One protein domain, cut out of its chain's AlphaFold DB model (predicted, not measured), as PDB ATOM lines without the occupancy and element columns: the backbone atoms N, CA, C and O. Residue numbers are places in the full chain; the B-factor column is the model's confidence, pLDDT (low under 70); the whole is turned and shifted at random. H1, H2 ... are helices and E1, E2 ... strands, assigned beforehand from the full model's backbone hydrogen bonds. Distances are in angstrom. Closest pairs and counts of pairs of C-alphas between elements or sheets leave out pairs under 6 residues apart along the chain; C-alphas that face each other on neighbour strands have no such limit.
ATOM      1  N   ASN A  12      44.033  36.480 -50.989       94.94
ATOM      2  CA  ASN A  12      43.727  35.055 -50.885       94.94
ATOM      3  C   ASN A  12      44.858  34.290 -50.176       94.94
ATOM      4  O   ASN A  12      44.603  33.408 -49.358       94.94
ATOM      5  N   GLN A  13      46.124  34.637 -50.443       95.44
ATOM      6  CA  GLN A  13      47.249  34.010 -49.745       95.44
ATOM      7  C   GLN A  13      47.311  34.400 -48.267       95.44
ATOM      8  O   GLN A  13      47.567  33.542 -47.420       95.44
ATOM      9  N   VAL A  14      47.061  35.667 -47.929       96.31
ATOM     10  CA  VAL A  14      47.028  36.096 -46.524       96.31
ATOM     11  C   VAL A  14      45.842  35.477 -45.780       96.31
ATOM     12  O   VAL A  14      46.015  35.045 -44.641       96.31
ATOM     13  N   GLU A  15      44.680  35.356 -46.419       96.62
ATOM     14  CA  GLU A  15      43.503  34.687 -45.857       96.62
ATOM     15  C   GLU A  15      43.796  33.219 -45.548       96.62
ATOM     16  O   GLU A  15      43.559  32.762 -44.432       96.62
ATOM     17  N   ASN A  16      44.407  32.498 -46.492       96.69
ATOM     18  CA  ASN A  16      44.816  31.111 -46.282       96.69
ATOM     19  C   ASN A  16      45.769  30.970 -45.085       96.69
ATOM     20  O   ASN A  16      45.632  30.039 -44.286       96.69
ATOM     21  N   ILE A  17      46.719  31.901 -44.932       96.44
ATOM     22  CA  ILE A  17      47.626  31.936 -43.777       96.44
ATOM     23  C   ILE A  17      46.839  32.194 -42.483       96.44
ATOM     24  O   ILE A  17      47.055  31.491 -41.493       96.44
ATOM     25  N   ALA A  18      45.924  33.166 -42.475       95.69
ATOM     26  CA  ALA A  18      45.103  33.499 -41.313       95.69
ATOM     27  C   ALA A  18      44.251  32.302 -40.861       95.69
ATOM     28  O   ALA A  18      44.353  31.888 -39.704       95.69
ATOM     29  N   VAL A  19      43.514  31.681 -41.786       94.75
ATOM     30  CA  VAL A  19      42.651  30.517 -41.526       94.75
ATOM     31  C   VAL A  19      43.462  29.326 -41.018       94.75
ATOM     32  O   VAL A  19      43.061  28.671 -40.055       94.75
ATOM     33  N   THR A  20      44.638  29.071 -41.600       94.44
ATOM     34  CA  THR A  20      45.540  27.994 -41.146       94.44
ATOM     35  C   THR A  20      45.973  28.192 -39.691       94.44
ATOM     36  O   THR A  20      46.087  27.220 -38.947       94.44
ATOM     37  N   ASN A  21      46.146  29.445 -39.263       93.06
ATOM     38  CA  ASN A  21      46.477  29.815 -37.886       93.06
ATOM     39  C   ASN A  21      45.223  30.110 -37.024       93.06
ATOM     40  O   ASN A  21      45.341  30.682 -35.942       93.06
ATOM     41  N   ARG A  22      44.021  29.713 -37.475       92.62
ATOM     42  CA  ARG A  22      42.732  29.866 -36.764       92.62
ATOM     43  C   ARG A  22      42.348  31.319 -36.459       92.62
ATOM     44  O   ARG A  22      41.774  31.610 -35.407       92.62
ATOM     45  N   TYR A  23      42.661  32.215 -37.382       95.12
ATOM     46  CA  TYR A  23      42.214  33.602 -37.365       95.12
ATOM     47  C   TYR A  23      41.249  33.871 -38.516       95.12
ATOM     48  O   TYR A  23      41.334  33.242 -39.570       95.12
ATOM     49  N   ASP A  24      40.398  34.873 -38.327       94.94
ATOM     50  CA  ASP A  24      39.599  35.444 -39.403       94.94
ATOM     51  C   ASP A  24      40.336  36.617 -40.042       94.94
ATOM     52  O   ASP A  24      41.103  37.320 -39.379       94.94
ATOM     53  N   MET A  25      40.055  36.873 -41.316       95.44
ATOM     54  CA  MET A  25      40.514  38.065 -42.018       95.44
ATOM     55  C   MET A  25      39.311  38.920 -42.408       95.44
ATOM     56  O   MET A  25      38.341  38.428 -42.977       95.44
ATOM     57  N   VAL A  26      39.383  40.213 -42.113       94.75
ATOM     58  CA  VAL A  26      38.447  41.218 -42.627       94.75
ATOM     59  C   VAL A  26      39.239  42.321 -43.303       94.75
ATOM     60  O   VAL A  26      40.380  42.597 -42.929       94.75
ATOM     61  N   TYR A  27      38.647  42.953 -44.305       92.44
ATOM     62  CA  TYR A  27      39.272  44.074 -44.984       92.44
ATOM     63  C   TYR A  27      38.241  45.118 -45.387       92.44
ATOM     64  O   TYR A  27      37.096  44.798 -45.702       92.44
ATOM     65  N   GLU A  28      38.676  46.370 -45.386       88.69
ATOM     66  CA  GLU A  28      37.897  47.519 -45.823       88.69
ATOM     67  C   GLU A  28      38.735  48.330 -46.807       88.69
ATOM     68  O   GLU A  28      39.932  48.555 -46.604       88.69
ATOM     69  N   GLN A  29      38.114  48.739 -47.907       85.50
ATOM     70  CA  GLN A  29      38.747  49.586 -48.904       85.50
ATOM     71  C   GLN A  29      38.306  51.024 -48.672       85.50
ATOM     72  O   GLN A  29      37.108  51.296 -48.618       85.50
ATOM     73  N   ASN A  30      39.264  51.939 -48.552       75.44
ATOM     74  CA  ASN A  30      38.958  53.360 -48.452       75.44
ATOM     75  C   ASN A  30      38.842  54.023 -49.837       75.44
ATOM     76  O   ASN A  30      39.198  53.443 -50.869       75.44
ATOM     77  N   ASP A  31      38.401  55.282 -49.839       71.69
ATOM     78  CA  ASP A  31      38.212  56.102 -51.045       71.69
ATOM     79  C   ASP A  31      39.513  56.343 -51.842       71.69
ATOM     80  O   ASP A  31      39.471  56.705 -53.017       71.69
ATOM     81  N   GLU A  32      40.681  56.109 -51.235       67.19
ATOM     82  CA  GLU A  32      42.003  56.241 -51.862       67.19
ATOM     83  C   GLU A  32      42.536  54.912 -52.427       67.19
ATOM     84  O   GLU A  32      43.726  54.794 -52.730       67.19
ATOM     85  N   ASN A  33      41.675  53.895 -52.572       67.12
ATOM     86  CA  ASN A  33      42.031  52.553 -53.055       67.12
ATOM     87  C   ASN A  33      43.058  51.823 -52.155       67.12
ATOM     88  O   ASN A  33      43.679  50.833 -52.569       67.12
ATOM     89  N   GLN A  34      43.233  52.302 -50.921       74.88
ATOM     90  CA  GLN A  34      44.024  51.642 -49.890       74.88
ATOM     91  C   GLN A  34      43.134  50.619 -49.196       74.88
ATOM     92  O   GLN A  34      41.969  50.887 -48.897       74.88
ATOM     93  N   LEU A  35      43.685  49.432 -48.978       88.12
ATOM     94  CA  LEU A  35      42.967  48.339 -48.354       88.12
ATOM     95  C   LEU A  35      43.528  48.111 -46.956       88.12
ATOM     96  O   LEU A  35      44.657  47.634 -46.833       88.12
ATOM     97  N   LEU A  36      42.738  48.436 -45.937       92.56
ATOM     98  CA  LEU A  36      43.056  48.107 -44.556       92.56
ATOM     99  C   LEU A  36      42.597  46.677 -44.292       92.56
ATOM    100  O   LEU A  36      41.412  46.367 -44.392       92.56
ATOM    101  N   VAL A  37      43.534  45.812 -43.934       95.38
ATOM    102  CA  VAL A  37      43.285  44.415 -43.588       95.38
ATOM    103  C   VAL A  37      43.514  44.221 -42.097       95.38
ATOM    104  O   VAL A  37      44.511  44.684 -41.537       95.38
ATOM    105  N   GLN A  38      42.609  43.497 -41.447       95.12
ATOM    106  CA  GLN A  38      42.724  43.111 -40.049       95.12
ATOM    107  C   GLN A  38      42.573  41.601 -39.910       95.12
ATOM    108  O   GLN A  38      41.620  41.004 -40.406       95.12
ATOM    109  N   ILE A  39      43.517  40.996 -39.195       95.31
ATOM    110  CA  ILE A  39      43.476  39.587 -38.825       95.31
ATOM    111  C   ILE A  39      43.016  39.516 -37.376       95.31
ATOM    112  O   ILE A  39      43.607  40.166 -36.510       95.31
ATOM    113  N   LEU A  40      41.945  38.767 -37.123       94.94
ATOM    114  CA  LEU A  40      41.186  38.773 -35.878       94.94
ATOM    115  C   LEU A  40      41.183  37.388 -35.234       94.94
ATOM    116  O   LEU A  40      40.961  36.377 -35.897       94.94
ATOM    117  N   LYS A  41      41.368  37.344 -33.915       93.38
ATOM    118  CA  LYS A  41      41.075  36.167 -33.092       93.38
ATOM    119  C   LYS A  41      39.651  36.296 -32.580       93.38
ATOM    120  O   LYS A  41      39.328  37.320 -31.974       93.38
ATOM    121  N   ARG A  42      38.826  35.272 -32.787       92.56
ATOM    122  CA  ARG A  42      37.472  35.220 -32.230       92.56
ATOM    123  C   ARG A  42      37.346  34.217 -31.095       92.56
ATOM    124  O   ARG A  42      38.109  33.254 -31.023       92.56
ATOM    125  N   ASP A  43      36.401  34.475 -30.201       91.44
ATOM    126  CA  ASP A  43      35.919  33.480 -29.247       91.44
ATOM    127  C   ASP A  43      34.879  32.546 -29.893       91.44
ATOM    128  O   ASP A  43      34.582  32.630 -31.086       91.44
ATOM    129  N   GLN A  44      34.342  31.622 -29.096       88.50
ATOM    130  CA  GLN A  44      33.350  30.642 -29.548       88.50
ATOM    131  C   GLN A  44      31.991  31.271 -29.893       88.50
ATOM    132  O   GLN A  44      31.225  30.666 -30.640       88.50
ATOM    133  N   ASP A  45      31.713  32.475 -29.391       91.44
ATOM    134  CA  ASP A  45      30.469  33.213 -29.620       91.44
ATOM    135  C   ASP A  45      30.592  34.189 -30.809       91.44
ATOM    136  O   ASP A  45      29.636  34.880 -31.168       91.44
ATOM    137  N   GLY A  46      31.767  34.245 -31.447       86.62
ATOM    138  CA  GLY A  46      32.068  35.134 -32.567       86.62
ATOM    139  C   GLY A  46      32.497  36.546 -32.153       86.62
ATOM    140  O   GLY A  46      32.668  37.407 -33.023       86.62
ATOM    141  N   GLY A  47      32.705  36.802 -30.859       90.25
ATOM    142  CA  GLY A  47      33.281  38.039 -30.336       90.25
ATOM    143  C   GLY A  47      34.765  38.174 -30.686       90.25
ATOM    144  O   GLY A  47      35.468  37.180 -30.847       90.25
ATOM    145  N   ILE A  48      35.261  39.407 -30.834       92.44
ATOM    146  CA  ILE A  48      36.682  39.667 -31.123       92.44
ATOM    147  C   ILE A  48      37.480  39.601 -29.814       92.44
ATOM    148  O   ILE A  48      37.337  40.469 -28.955       92.44
ATOM    149  N   LEU A  49      38.361  38.607 -29.693       91.62
ATOM    150  CA  LEU A  49      39.318  38.470 -28.588       91.62
ATOM    151  C   LEU A  49      40.555  39.352 -28.773       91.62
ATOM    152  O   LEU A  49      41.173  39.776 -27.800       91.62
ATOM    153  N   GLY A  50      40.941  39.616 -30.021       90.44
ATOM    154  CA  GLY A  50      42.059  40.498 -30.320       90.44
ATOM    155  C   GLY A  50      42.381  40.587 -31.803       90.44
ATOM    156  O   GLY A  50      41.934  39.771 -32.606       90.44
ATOM    157  N   THR A  51      43.205  41.572 -32.144       92.44
ATOM    158  CA  THR A  51      43.668  41.837 -33.510       92.44
ATOM    159  C   THR A  51      45.183  41.638 -33.557       92.44
ATOM    160  O   THR A  51      45.930  42.598 -33.361       92.44
ATOM    161  N   PRO A  52      45.678  40.397 -33.730       90.62
ATOM    162  CA  PRO A  52      47.115  40.101 -33.741       90.62
ATOM    163  C   PRO A  52      47.905  40.855 -34.813       90.62
ATOM    164  O   PRO A  52      49.106  41.068 -34.639       90.62
ATOM    165  N   LEU A  53      47.261  41.225 -35.923       93.88
ATOM    166  CA  LEU A  53      47.905  41.945 -37.010       93.88
ATOM    167  C   LEU A  53      46.895  42.818 -37.758       93.88
ATOM    168  O   LEU A  53      45.772  42.401 -38.036       93.88
ATOM    169  N   SER A  54      47.309  44.026 -38.119       95.31
ATOM    170  CA  SER A  54      46.615  44.868 -39.093       95.31
ATOM    171  C   SER A  54      47.629  45.425 -40.076       95.31
ATOM    172  O   SER A  54      48.778  45.668 -39.696       95.31
ATOM    173  N   PHE A  55      47.232  45.609 -41.330       96.12
ATOM    174  CA  PHE A  55      48.104  46.200 -42.333       96.12
ATOM    175  C   PHE A  55      47.340  46.882 -43.460       96.12
ATOM    176  O   PHE A  55      46.262  46.433 -43.833       96.12
ATOM    177  N   ASP A  56      47.944  47.914 -44.044       95.31
ATOM    178  CA  ASP A  56      47.517  48.429 -45.342       95.31
ATOM    179  C   ASP A  56      48.235  47.675 -46.455       95.31
ATOM    180  O   ASP A  56      49.454  47.478 -46.396       95.31
ATOM    181  N   LEU A  57      47.486  47.320 -47.495       94.06
ATOM    182  CA  LEU A  57      48.018  46.781 -48.739       94.06
ATOM    183  C   LEU A  57      47.854  47.802 -49.868       94.06
ATOM    184  O   LEU A  57      46.740  48.197 -50.228       94.06
ATOM    185  N   ARG A  58      48.981  48.190 -50.466       92.38
ATOM    186  CA  ARG A  58      49.030  49.048 -51.655       92.38
ATOM    187  C   ARG A  58      49.715  48.291 -52.781       92.38
ATOM    188  O   ARG A  58      50.815  47.782 -52.594       92.38
ATOM    189  N   VAL A  59      49.064  48.227 -53.939       90.94
ATOM    190  CA  VAL A  59      49.549  47.487 -55.110       90.94
ATOM    191  C   VAL A  59      49.385  48.354 -56.345       90.94
ATOM    192  O   VAL A  59      48.308  48.902 -56.585       90.94
ATOM    193  N   ASN A  60      50.453  48.473 -57.124       91.44
ATOM    194  CA  ASN A  60      50.398  48.962 -58.487       91.44
ATOM    195  C   ASN A  60      50.224  47.757 -59.419       91.44
ATOM    196  O   ASN A  60      51.183  47.045 -59.707       91.44
ATOM    197  N   GLU A  61      48.995  47.527 -59.873       89.56
ATOM    198  CA  GLU A  61      48.648  46.382 -60.729       89.56
ATOM    199  C   GLU A  61      49.434  46.372 -62.051       89.56
ATOM    200  O   GLU A  61      49.808  45.309 -62.540       89.56
ATOM    201  N   ASP A  62      49.760  47.548 -62.599       89.69
ATOM    202  CA  ASP A  62      50.464  47.661 -63.882       89.69
ATOM    203  C   ASP A  62      51.948  47.290 -63.772       89.69
ATOM    204  O   ASP A  62      52.548  46.757 -64.706       89.69
ATOM    205  N   LYS A  63      52.571  47.621 -62.636       91.38
ATOM    206  CA  LYS A  63      54.020  47.475 -62.417       91.38
ATOM    207  C   LYS A  63      54.389  46.300 -61.517       91.38
ATOM    208  O   LYS A  63      55.566  45.937 -61.444       91.38
ATOM    209  N   GLY A  64      53.409  45.721 -60.831       90.56
ATOM    210  CA  GLY A  64      53.589  44.613 -59.903       90.56
ATOM    211  C   GLY A  64      54.367  44.960 -58.631       90.56
ATOM    212  O   GLY A  64      54.720  44.052 -57.876       90.56
ATOM    213  N   ASP A  65      54.662  46.240 -58.386       94.56
ATOM    214  CA  ASP A  65      55.238  46.716 -57.134       94.56
ATOM    215  C   ASP A  65      54.152  47.108 -56.131       94.56
ATOM    216  O   ASP A  65      53.047  47.531 -56.477       94.56
ATOM    217  N   GLY A  66      54.472  46.959 -54.854       93.88
ATOM    218  CA  GLY A  66      53.553  47.283 -53.782       93.88
ATOM    219  C   GLY A  66      54.244  47.396 -52.438       93.88
ATOM    220  O   GLY A  66      55.463  47.251 -52.309       93.88
ATOM    221  N   GLU A  67      53.452  47.675 -51.415       95.75
ATOM    222  CA  GLU A  67      53.918  47.708 -50.039       95.75
ATOM    223  C   GLU A  67      52.849  47.214 -49.071       95.75
ATOM    224  O   GLU A  67      51.651  47.430 -49.261       95.75
ATOM    225  N   PHE A  68      53.334  46.572 -48.014       96.12
ATOM    226  CA  PHE A  68      52.590  46.313 -46.796       96.12
ATOM    227  C   PHE A  68      53.034  47.304 -45.730       96.12
ATOM    228  O   PHE A  68      54.236  47.488 -45.508       96.12
ATOM    229  N   ILE A  69      52.069  47.904 -45.045       96.38
ATOM    230  CA  ILE A  69      52.307  48.808 -43.919       96.38
ATOM    231  C   ILE A  69      51.629  48.188 -42.705       96.38
ATOM    232  O   ILE A  69      50.412  48.139 -42.653       96.38
ATOM    233  N   PHE A  70      52.402  47.665 -41.761       96.25
ATOM    234  CA  PHE A  70      51.903  46.916 -40.612       96.25
ATOM    235  C   PHE A  70      51.716  47.810 -39.386       96.25
ATOM    236  O   PHE A  70      52.598  48.603 -39.031       96.25
ATOM    237  N   TYR A  71      50.602  47.600 -38.688       93.31
ATOM    238  CA  TYR A  71      50.167  48.402 -37.552       93.31
ATOM    239  C   TYR A  71      49.938  47.576 -36.287       93.31
ATOM    240  O   TYR A  71      49.539  46.412 -36.318       93.31
ATOM    241  N   HIS A  72      50.144  48.247 -35.160       87.12
ATOM    242  CA  HIS A  72      49.687  47.852 -33.830       87.12
ATOM    243  C   HIS A  72      49.030  49.060 -33.143       87.12
ATOM    244  O   HIS A  72      49.017  50.158 -33.698       87.12
ATOM    245  N   ALA A  73      48.564  48.908 -31.901       81.50
ATOM    246  CA  ALA A  73      47.871  49.974 -31.167       81.50
ATOM    247  C   ALA A  73      48.657  51.301 -31.034       81.50
ATOM    248  O   ALA A  73      48.043  52.354 -30.917       81.50
ATOM    249  N   MET A  74      49.997  51.274 -31.070       86.31
ATOM    250  CA  MET A  74      50.836  52.483 -31.005       86.31
ATOM    251  C   MET A  74      51.200  53.074 -32.385       86.31
ATOM    252  O   MET A  74      52.008  53.994 -32.447       86.31
ATOM    253  N   GLY A  75      50.634  52.561 -33.486       89.75
ATOM    254  CA  GLY A  75      50.891  53.039 -34.854       89.75
ATOM    255  C   GLY A  75      51.619  52.042 -35.764       89.75
ATOM    256  O   GLY A  75      51.613  50.834 -35.506       89.75
ATOM    257  N   GLU A  76      52.209  52.556 -36.851       95.62
ATOM    258  CA  GLU A  76      53.029  51.786 -37.802       95.62
ATOM    259  C   GLU A  76      54.267  51.238 -37.086       95.62
ATOM    260  O   GLU A  76      54.994  51.985 -36.433       95.62
ATOM    261  N   PHE A  77      54.523  49.937 -37.226       94.56
ATOM    262  CA  PHE A  77      55.713  49.305 -36.644       94.56
ATOM    263  C   PHE A  77      56.630  48.667 -37.687       94.56
ATOM    264  O   PHE A  77      57.788  48.368 -37.393       94.56
ATOM    265  N   LYS A  78      56.127  48.428 -38.903       96.00
ATOM    266  CA  LYS A  78      56.926  47.904 -40.009       96.00
ATOM    267  C   LYS A  78      56.303  48.282 -41.344       96.00
ATOM    268  O   LYS A  78      55.096  48.177 -41.516       96.00
ATOM    269  N   ARG A  79      57.147  48.594 -42.321       96.94
ATOM    270  CA  ARG A  79      56.773  48.729 -43.728       96.94
ATOM    271  C   ARG A  79      57.675  47.854 -44.575       96.94
ATOM    272  O   ARG A  79      58.888  47.844 -44.371       96.94
ATOM    273  N   GLN A  80      57.092  47.110 -45.506       96.81
ATOM    274  CA  GLN A  80      57.837  46.217 -46.385       96.81
ATOM    275  C   GLN A  80      57.327  46.342 -47.816       96.81
ATOM    276  O   GLN A  80      56.164  46.066 -48.102       96.81
ATOM    277  N   LYS A  81      58.216  46.778 -48.710       96.44
ATOM    278  CA  LYS A  81      57.951  46.832 -50.148       96.44
ATOM    279  C   LYS A  81      58.115  45.449 -50.761       96.44
ATOM    280  O   LYS A  81      58.944  44.670 -50.291       96.44
ATOM    281  N   PHE A  82      57.375  45.185 -51.826       95.38
ATOM    282  CA  PHE A  82      57.539  43.986 -52.631       95.38
ATOM    283  C   PHE A  82      57.434  44.286 -54.125       95.38
ATOM    284  O   PHE A  82      56.890  45.313 -54.534       95.38
ATOM    285  N   ASN A  83      57.943  43.366 -54.940       94.50
ATOM    286  CA  ASN A  83      57.683  43.320 -56.371       94.50
ATOM    287  C   ASN A  83      57.415  41.868 -56.786       94.50
ATOM    288  O   ASN A  83      58.238  40.996 -56.521       94.50
ATOM    289  N   VAL A  84      56.274  41.597 -57.426       90.44
ATOM    290  CA  VAL A  84      55.873  40.218 -57.778       90.44
ATOM    291  C   VAL A  84      56.729  39.587 -58.877       90.44
ATOM    292  O   VAL A  84      56.740  38.366 -59.018       90.44
ATOM    293  N   PHE A  85      57.464  40.396 -59.639       89.75
ATOM    294  CA  PHE A  85      58.416  39.931 -60.646       89.75
ATOM    295  C   PHE A  85      59.816  39.695 -60.066       89.75
ATOM    296  O   PHE A  85      60.669  39.122 -60.742       89.75
ATOM    297  N   GLN A  86      60.067  40.124 -58.824       93.94
ATOM    298  CA  GLN A  86      61.307  39.847 -58.113       93.94
ATOM    299  C   GLN A  86      61.153  38.583 -57.263       93.94
ATOM    300  O   GLN A  86      60.320  38.512 -56.358       93.94
ATOM    301  N   GLU A  87      62.007  37.597 -57.526       90.25
ATOM    302  CA  GLU A  87      62.030  36.339 -56.782       90.25
ATOM    303  C   GLU A  87      62.179  36.576 -55.268       90.25
ATOM    304  O   GLU A  87      62.935  37.439 -54.823       90.25
ATOM    305  N   GLY A  88      61.414  35.826 -54.472       90.06
ATOM    306  CA  GLY A  88      61.459  35.867 -53.007       90.06
ATOM    307  C   GLY A  88      60.798  37.088 -52.357       90.06
ATOM    308  O   GLY A  88      60.383  37.000 -51.206       90.06
ATOM    309  N   SER A  89      60.604  38.190 -53.085       92.38
ATOM    310  CA  SER A  89      60.158  39.466 -52.511       92.38
ATOM    311  C   SER A  89      58.798  39.379 -51.799       92.38
ATOM    312  O   SER A  89      58.666  39.799 -50.650       92.38
ATOM    313  N   LEU A  90      57.791  38.778 -52.444       93.12
ATOM    314  CA  LEU A  90      56.478  38.567 -51.822       93.12
ATOM    315  C   LEU A  90      56.513  37.454 -50.759       93.12
ATOM    316  O   LEU A  90      55.831  37.544 -49.739       93.12
ATOM    317  N   LEU A  91      57.339  36.420 -50.962       94.12
ATOM    318  CA  LEU A  91      57.466  35.296 -50.031       94.12
ATOM    319  C   LEU A  91      58.001  35.744 -48.666       94.12
ATOM    320  O   LEU A  91      57.529  35.261 -47.638       94.12
ATOM    321  N   GLU A  92      58.948  36.680 -48.638       94.88
ATOM    322  CA  GLU A  92      59.460  37.262 -47.395       94.88
ATOM    323  C   GLU A  92      58.352  37.951 -46.590       94.88
ATOM    324  O   GLU A  92      58.303  37.825 -45.363       94.88
ATOM    325  N   VAL A  93      57.434  38.644 -47.271       95.25
ATOM    326  CA  VAL A  93      56.289  39.294 -46.625       95.25
ATOM    327  C   VAL A  93      55.315  38.258 -46.069       95.25
ATOM    328  O   VAL A  93      54.934  38.334 -44.902       95.25
TER     329      VAL A  93
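What this domain is: This is residues 12 to 93 of the 106 residues of an uncharacterized protein of Bacillus thuringiensis (UniProt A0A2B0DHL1). A single twisted sheet of five strands, laid side by side in chain order, makes a long wall, and two short helices, H1 and H2, sit on the same face of it near its two opposite edges. No named element covers the other face. The printed part has 82 residues with two named helices and five named strands, in the order H1 E1 E2 E3 E4 E5 H2; the sheet's order is E1 E2 E3 E4 E5, antiparallel throughout, and the class is mixed, helices and strands. The whole is only just compact, close to loose, with a radius of gyration of the C-alphas of 13.7 A, and is elongated, spanning 43 by 27 by 22 A.

How they stand to each other: H1, residues 12 to 20, is on the sheet at a height over the sheet of 9.4 A, over E1, residues 24 to 29, and only just over E2, residues 35 to 42, on which 3 of its 9 C-alphas fall. On the local plane H1 and E1 stand at 9 degrees, along the strands; their closest C-alphas, those of Glu 15 and Met 25, are 5.9 A apart. E1 and E2 form an antiparallel hairpin at 156 degrees, with N 26 and O 38 within hydrogen-bond range at 2.9 A. E2 forms the next hairpin with E3, residues 48 to 59, at 159 degrees, with N 37 and O 55 2.8 A apart. E3 bends by 59 degrees at residue 52. E3 and E4, residues 65 to 72, form a hairpin at 155 degrees, with N 56 and O 69 2.8 A apart. E4 and E5, residues 75 to 83, form the last hairpin at 161 degrees, with N 70 and O 78 2.8 A apart. The five strands are a meander, each the antiparallel neighbour of the one before; E1 and E5 are its edge strands. H2, residues 89 to 93, is on the same face as H1 at a height over the sheet of 6.8 A, beside the strands and over none of them, but only just: 2 of its 5 C-alphas fall on E5. The closest C-alphas of E5 and H2, those of Phe 82 and Ser 89, are 5.2 A apart, while H1 and H2 are apart. In H1 every O i to N i+4 pair is within hydrogen-bond range; in H2 0 of 1 is, beside 1 of 2 O i to N i+3 pairs.

Where its parts are: H1 begins at C-alpha 12, (43.727, 35.055, -50.885), and is 12.2 A long. E1 measures 17.1 A, E2 21.5 A, E3 28.3 A, E4 24.0 A and E5 24.6 A from first to last C-alpha. H2, 7.0 A long, ends at C-alpha 93, (56.289, 39.294, -46.625).

The domain as a whole: The two C-alphas farthest apart, those of Asp 45 and Lys 63, are 42.8 A apart. The printed part has no cut, and the six links between its named elements are tight. Mean pLDDT of the printed part is 91.7; residues 32 to 33 are under 70.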